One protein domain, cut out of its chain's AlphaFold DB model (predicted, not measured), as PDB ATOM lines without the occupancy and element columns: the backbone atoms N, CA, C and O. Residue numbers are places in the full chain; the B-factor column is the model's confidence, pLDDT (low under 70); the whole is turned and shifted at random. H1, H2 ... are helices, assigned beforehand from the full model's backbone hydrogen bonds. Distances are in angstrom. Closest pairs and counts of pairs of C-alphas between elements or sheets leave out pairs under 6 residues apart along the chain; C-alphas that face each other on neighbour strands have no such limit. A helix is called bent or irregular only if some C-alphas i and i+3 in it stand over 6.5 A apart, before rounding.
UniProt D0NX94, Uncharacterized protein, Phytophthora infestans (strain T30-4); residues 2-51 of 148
ATOM      1  N   GLN A   2      80.908  11.142 -32.620       83.44
ATOM      2  CA  GLN A   2      80.746  11.906 -33.870       83.44
ATOM      3  C   GLN A   2      79.282  12.028 -34.335       83.44
ATOM      4  O   GLN A   2      78.800  13.134 -34.521       83.44
ATOM      5  N   ALA A   3      78.526  10.921 -34.379       84.06
ATOM      6  CA  ALA A   3      77.095  10.951 -34.720       84.06
ATOM      7  C   ALA A   3      76.243  11.853 -33.802       84.06
ATOM      8  O   ALA A   3      75.287  12.468 -34.263       84.06
ATOM      9  N   ALA A   4      76.591  11.955 -32.514       80.81
ATOM     10  CA  ALA A   4      75.911  12.856 -31.586       80.81
ATOM     11  C   ALA A   4      76.326  14.313 -31.834       80.81
ATOM     12  O   ALA A   4      75.469  15.185 -31.862       80.81
ATOM     13  N   CYS A   5      77.614  14.574 -32.085       83.38
ATOM     14  CA  CYS A   5      78.083  15.902 -32.476       83.38
ATOM     15  C   CYS A   5      77.384  16.384 -33.758       83.38
ATOM     16  O   CYS A   5      76.869  17.494 -33.775       83.38
ATOM     17  N   SER A   6      77.247  15.530 -34.779       87.12
ATOM     18  CA  SER A   6      76.480  15.852 -35.989       87.12
ATOM     19  C   SER A   6      75.002  16.124 -35.699       87.12
ATOM     20  O   SER A   6      74.450  17.078 -36.236       87.12
ATOM     21  N   LEU A   7      74.365  15.316 -34.841       87.69
ATOM     22  CA  LEU A   7      72.953  15.479 -34.476       87.69
ATOM     23  C   LEU A   7      72.674  16.828 -33.799       87.69
ATOM     24  O   LEU A   7      71.660  17.454 -34.089       87.69
ATOM     25  N   TYR A   8      73.572  17.271 -32.917       85.12
ATOM     26  CA  TYR A   8      73.439  18.526 -32.169       85.12
ATOM     27  C   TYR A   8      74.127  19.724 -32.850       85.12
ATOM     28  O   TYR A   8      74.215  20.797 -32.258       85.12
ATOM     29  N   GLY A   9      74.628  19.562 -34.082       88.19
ATOM     30  CA  GLY A   9      75.288  20.637 -34.833       88.19
ATOM     31  C   GLY A   9      76.617  21.111 -34.228       88.19
ATOM     32  O   GLY A   9      76.992  22.268 -34.387       88.19
ATOM     33  N   ILE A  10      77.322  20.239 -33.509       89.12
ATOM     34  CA  ILE A  10      78.603  20.529 -32.859       89.12
ATOM     35  C   ILE A  10      79.742  20.229 -33.838       89.12
ATOM     36  O   ILE A  10      79.953  19.073 -34.213       89.12
ATOM     37  N   GLU A  11      80.506  21.256 -34.215       90.00
ATOM     38  CA  GLU A  11      81.661  21.113 -35.108       90.00
ATOM     39  C   GLU A  11      82.776  20.252 -34.486       90.00
ATOM     40  O   GLU A  11      83.280  20.519 -33.385       90.00
ATOM     41  N   TYR A  12      83.213  19.229 -35.220       87.38
ATOM     42  CA  TYR A  12      84.358  18.393 -34.863       87.38
ATOM     43  C   TYR A  12      85.250  18.145 -36.080       87.38
ATOM     44  O   TYR A  12      84.791  18.184 -37.221       87.38
ATOM     45  N   VAL A  13      86.529  17.886 -35.818       89.81
ATOM     46  CA  VAL A  13      87.508  17.475 -36.833       89.81
ATOM     47  C   VAL A  13      87.809  15.991 -36.636       89.81
ATOM     48  O   VAL A  13      87.767  15.501 -35.511       89.81
ATOM     49  N   ASP A  14      88.140  15.255 -37.697       83.75
ATOM     50  CA  ASP A  14      88.426  13.813 -37.602       83.75
ATOM     51  C   ASP A  14      89.635  13.473 -36.710       83.75
ATOM     52  O   ASP A  14      89.758  12.345 -36.234       83.75
ATOM     53  N   SER A  15      90.509  14.449 -36.438       90.44
ATOM     54  CA  SER A  15      91.611  14.336 -35.478       90.44
ATOM     55  C   SER A  15      91.192  14.530 -34.017       90.44
ATOM     56  O   SER A  15      92.004  14.287 -33.122       90.44
ATOM     57  N   ASP A  16      89.969  15.002 -33.752       89.56
ATOM     58  CA  ASP A  16      89.500  15.230 -32.389       89.56
ATOM     59  C   ASP A  16      89.448  13.903 -31.634       89.56
ATOM     60  O   ASP A  16      88.838  12.915 -32.054       89.56
ATOM     61  N   THR A  17      90.065  13.887 -30.458       92.31
ATOM     62  CA  THR A  17      89.957  12.736 -29.571       92.31
ATOM     63  C   THR A  17      88.552  12.660 -28.976       92.31
ATOM     64  O   THR A  17      87.804  13.640 -28.908       92.31
ATOM     65  N   ARG A  18      88.201  11.483 -28.451       89.69
ATOM     66  CA  ARG A  18      86.965  11.299 -27.679       89.69
ATOM     67  C   ARG A  18      86.832  12.314 -26.533       89.69
ATOM     68  O   ARG A  18      85.722  12.746 -26.254       89.69
ATOM     69  N   ALA A  19      87.937  12.686 -25.883       92.06
ATOM     70  CA  ALA A  19      87.925  13.658 -24.790       92.06
ATOM     71  C   ALA A  19      87.534  15.063 -25.278       92.06
ATOM     72  O   ALA A  19      86.632  15.668 -24.707       92.06
ATOM     73  N   ILE A  20      88.123  15.522 -26.388       91.44
ATOM     74  CA  ILE A  20      87.823  16.831 -26.992       91.44
ATOM     75  C   ILE A  20      86.361  16.897 -27.447       91.44
ATOM     76  O   ILE A  20      85.650  17.858 -27.159       91.44
ATOM     77  N   MET A  21      85.874  15.856 -28.130       90.25
ATOM     78  CA  MET A  21      84.469  15.799 -28.545       90.25
ATOM     79  C   MET A  21      83.507  15.782 -27.348       90.25
ATOM     80  O   MET A  21      82.432  16.376 -27.420       90.25
ATOM     81  N   TRP A  22      83.878  15.116 -26.250       90.75
ATOM     82  CA  TRP A  22      83.079  15.101 -25.025       90.75
ATOM     83  C   TRP A  22      83.014  16.481 -24.369       90.75
ATOM     84  O   TRP A  22      81.930  16.922 -24.008       90.75
ATOM     85  N   GLU A  23      84.134  17.192 -24.282       92.44
ATOM     86  CA  GLU A  23      84.185  18.562 -23.765       92.44
ATOM     87  C   GLU A  23      83.317  19.521 -24.595       92.44
ATOM     88  O   GLU A  23      82.514  20.278 -24.047       92.44
ATOM     89  N   LYS A  24      83.394  19.433 -25.931       90.69
ATOM     90  CA  LYS A  24      82.524  20.204 -26.835       90.69
ATOM     91  C   LYS A  24      81.040  19.906 -26.602       90.69
ATOM     92  O   LYS A  24      80.226  20.826 -26.604       90.69
ATOM     93  N   LEU A  25      80.693  18.635 -26.391       89.62
ATOM     94  CA  LEU A  25      79.327  18.221 -26.073       89.62
ATOM     95  C   LEU A  25      78.865  18.755 -24.713       89.62
ATOM     96  O   LEU A  25      77.756  19.270 -24.626       89.62
ATOM     97  N   LEU A  26      79.703  18.676 -23.677       90.50
ATOM     98  CA  LEU A  26      79.387  19.220 -22.354       90.50
ATOM     99  C   LEU A  26      79.111  20.723 -22.423       90.50
ATOM    100  O   LEU A  26      78.096  21.174 -21.904       90.50
ATOM    101  N   ARG A  27      79.945  21.473 -23.148       90.50
ATOM    102  CA  ARG A  27      79.741  22.911 -23.354       90.50
ATOM    103  C   ARG A  27      78.453  23.218 -24.119       90.50
ATOM    104  O   ARG A  27      77.775  24.189 -23.809       90.50
ATOM    105  N   HIS A  28      78.093  22.399 -25.110       89.75
ATOM    106  CA  HIS A  28      76.811  22.551 -25.802       89.75
ATOM    107  C   HIS A  28      75.627  22.321 -24.853       89.75
ATOM    108  O   HIS A  28      74.675  23.094 -24.868       89.75
ATOM    109  N   ILE A  29      75.694  21.285 -24.011       89.56
ATOM    110  CA  ILE A  29      74.659  21.005 -23.011       89.56
ATOM    111  C   ILE A  29      74.520  22.188 -22.050       89.56
ATOM    112  O   ILE A  29      73.416  22.677 -21.852       89.56
ATOM    113  N   GLU A  30      75.631  22.686 -21.513       88.44
ATOM    114  CA  GLU A  30      75.637  23.800 -20.561       88.44
ATOM    115  C   GLU A  30      75.030  25.090 -21.137       88.44
ATOM    116  O   GLU A  30      74.331  25.811 -20.429       88.44
ATOM    117  N   LEU A  31      75.261  25.372 -22.422       88.25
ATOM    118  CA  LEU A  31      74.809  26.613 -23.058       88.25
ATOM    119  C   LEU A  31      73.392  26.544 -23.639       88.25
ATOM    120  O   LEU A  31      72.717  27.570 -23.705       88.25
ATOM    121  N   PHE A  32      72.962  25.376 -24.119       89.06
ATOM    122  CA  PHE A  32      71.757  25.263 -24.952       89.06
ATOM    123  C   PHE A  32      70.702  24.307 -24.404       89.06
ATOM    124  O   PHE A  32      69.580  24.289 -24.914       89.06
ATOM    125  N   VAL A  33      71.031  23.509 -23.389       89.69
ATOM    126  CA  VAL A  33      70.109  22.522 -22.830       89.69
ATOM    127  C   VAL A  33      69.717  22.942 -21.423       89.69
ATOM    128  O   VAL A  33      70.436  22.717 -20.453       89.69
ATOM    129  N   ASP A  34      68.520  23.513 -21.313       91.06
ATOM    130  CA  ASP A  34      67.894  23.730 -20.015       91.06
ATOM    131  C   ASP A  34      67.663  22.374 -19.316       91.06
ATOM    132  O   ASP A  34      67.102  21.454 -19.925       91.06
ATOM    133  N   PRO A  35      68.010  22.237 -18.023       92.94
ATOM    134  CA  PRO A  35      67.597  21.084 -17.237       92.94
ATOM    135  C   PRO A  35      66.072  20.923 -17.269       92.94
ATOM    136  O   PRO A  35      65.335  21.908 -17.202       92.94
ATOM    137  N   GLU A  36      65.576  19.683 -17.297       93.88
ATOM    138  CA  GLU A  36      64.133  19.409 -17.391       93.88
ATOM    139  C   GLU A  36      63.332  20.141 -16.303       93.88
ATOM    140  O   GLU A  36      62.300  20.750 -16.584       93.88
ATOM    141  N   ILE A  37      63.863  20.191 -15.077       93.31
ATOM    142  CA  ILE A  37      63.235  20.902 -13.959       93.31
ATOM    143  C   ILE A  37      63.091  22.413 -14.210       93.31
ATOM    144  O   ILE A  37      62.101  23.009 -13.788       93.31
ATOM    145  N   VAL A  38      64.031  23.026 -14.938       95.62
ATOM    146  CA  VAL A  38      63.976  24.442 -15.330       95.62
ATOM    147  C   VAL A  38      62.863  24.654 -16.350       95.62
ATOM    148  O   VAL A  38      62.049  25.559 -16.183       95.62
ATOM    149  N   SER A  39      62.761  23.783 -17.357       95.44
ATOM    150  CA  SER A  39      61.675  23.831 -18.345       95.44
ATOM    151  C   SER A  39      60.293  23.645 -17.697       95.44
ATOM    152  O   SER A  39      59.354  24.410 -17.952       95.44
ATOM    153  N   MET A  40      60.175  22.684 -16.775       96.38
ATOM    154  CA  MET A  40      58.946  22.436 -16.014       96.38
ATOM    155  C   MET A  40      58.546  23.634 -15.141       96.38
ATOM    156  O   MET A  40      57.360  23.963 -15.069       96.38
ATOM    157  N   ALA A  41      59.506  24.289 -14.484       97.12
ATOM    158  CA  ALA A  41      59.262  25.480 -13.673       97.12
ATOM    159  C   ALA A  41      58.837  26.680 -14.536       97.12
ATOM    160  O   ALA A  41      57.805  27.292 -14.250       97.12
ATOM    161  N   LYS A  42      59.544  26.938 -15.647       96.19
ATOM    162  CA  LYS A  42      59.214  28.001 -16.612       96.19
ATOM    163  C   LYS A  42      57.799  27.844 -17.165       96.19
ATOM    164  O   LYS A  42      57.045  28.811 -17.213       96.19
ATOM    165  N   THR A  43      57.395  26.615 -17.497       97.12
ATOM    166  CA  THR A  43      56.030  26.302 -17.973       97.12
ATOM    167  C   THR A  43      54.950  26.676 -16.948       97.12
ATOM    168  O   THR A  43      53.815  26.971 -17.316       97.12
ATOM    169  N   LYS A  44      55.295  26.700 -15.655       97.25
ATOM    170  CA  LYS A  44      54.414  27.129 -14.559       97.25
ATOM    171  C   LYS A  44      54.582  28.606 -14.174       97.25
ATOM    172  O   LYS A  44      53.962  29.038 -13.209       97.25
ATOM    173  N   GLY A  45      55.387  29.377 -14.906       97.56
ATOM    174  CA  GLY A  45      55.653  30.787 -14.613       97.56
ATOM    175  C   GLY A  45      56.621  31.010 -13.448       97.56
ATOM    176  O   GLY A  45      56.536  32.038 -12.780       97.56
ATOM    177  N   HIS A  46      57.507  30.049 -13.176       97.19
ATOM    178  CA  HIS A  46      58.518  30.146 -12.125       97.19
ATOM    179  C   HIS A  46      59.934  30.128 -12.699       97.19
ATOM    180  O   HIS A  46      60.243  29.325 -13.580       97.19
ATOM    181  N   ASP A  47      60.802  30.947 -12.114       95.12
ATOM    182  CA  ASP A  47      62.239  30.903 -12.360       95.12
ATOM    183  C   ASP A  47      62.929  29.955 -11.376       95.12
ATOM    184  O   ASP A  47      62.550  29.852 -10.205       95.12
ATOM    185  N   VAL A  48      63.967  29.266 -11.852       93.44
ATOM    186  CA  VAL A  48      64.811  28.402 -11.021       93.44
ATOM    187  C   VAL A  48      66.102  29.136 -10.702       93.44
ATOM    188  O   VAL A  48      66.842  29.521 -11.603       93.44
ATOM    189  N   ILE A  49      66.380  29.289  -9.410       90.94
ATOM    190  CA  ILE A  49      67.636  29.843  -8.907       90.94
ATOM    191  C   ILE A  49      68.437  28.697  -8.298       90.94
ATOM    192  O   ILE A  49      67.954  27.998  -7.405       90.94
ATOM    193  N   PHE A  50      69.661  28.511  -8.780       89.06
ATOM    194  CA  PHE A  50      70.581  27.511  -8.253       89.06
ATOM    195  C   PHE A  50      71.421  28.108  -7.127       89.06
ATOM    196  O   PHE A  50      71.961  29.205  -7.257       89.06
ATOM    197  N   THR A  51      71.548  27.375  -6.026       89.19
ATOM    198  CA  THR A  51      72.522  27.687  -4.979       89.19
ATOM    199  C   THR A  51      73.867  27.043  -5.312       89.19
ATOM    200  O   THR A  51      73.880  25.933  -5.855       89.19
TER     201      THR A  51
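What this domain is: This is residues 2 to 51 of the 148 residues of an uncharacterized protein of Phytophthora infestans (strain T30-4) (UniProt D0NX94). The printed part is a loose, drawn-out string of three helices: H2, the longest, runs along one half of the long axis, short H1 lies beside part of it near residues 21 to 25, and H3 follows in the other half, beyond the far end of H2 and apart from both. The link of residues 8 to 17 loops out past the beginning of H2 before entering it, and after H3 residues 44 to 51 turn back as a tail with no named element. The printed part has 50 residues, with three named helices in the order H1, H2, H3 and no named strand, and its class is all helix. With a radius of gyration of the C-alphas of 14.6 A it is only just loose, close to extended, and its outline is flat, spanning 44 by 23 by 11 A.

Where its parts are: H1 is residues 2 to 7, from C-alpha 2 at (80.746, 11.906, -33.870) to C-alpha 7, 8.6 A in length. H2 is residues 18 to 32, running 20.8 A from C-alpha 18 at (86.965, 11.299, -27.679) to C-alpha 32 at (71.757, 25.263, -24.952). H3 is residues 36 to 43, 10.7 A long, and ends at C-alpha 43 at (56.030, 26.302, -17.973). None of the three helices is bent or irregular.

How they stand to each other: H1 and H2 only just touch, with 3 pairs of C-alphas within 8 A. Their closest C-alphas, those of Cys 5 and Leu 25, are 6.9 A apart. H2 touches H1 with residues 21 to 25 alone. The two helices stand at a shallow tilt of 19 degrees and run the same way, with their centres 11.2 A apart. H3 touches no helix: it is apart from H1, and apart from H2 although it follows H2 in the chain. In H1, H2 and H3 every O i to N i+4 pair of the backbone is within hydrogen-bond range.

The domain as a whole: The two C-alphas farthest apart are those of Ser 15 and Gly 45, at 44.7 A, while the first and last printed C-alphas, of Gln 2 and Thr 51, are 33.9 A apart. The link from H1 to H2 is short, with 10 residues, and the link from H2 to H3 is tight, with 3 residues; neither is long. The printed part runs from residue 2 to residue 51 without a cut, within a full chain of 148 residues. The mean pLDDT of the printed part is 90.7, with H1 at 84 and H3 at 96, and no printed residue is under 70.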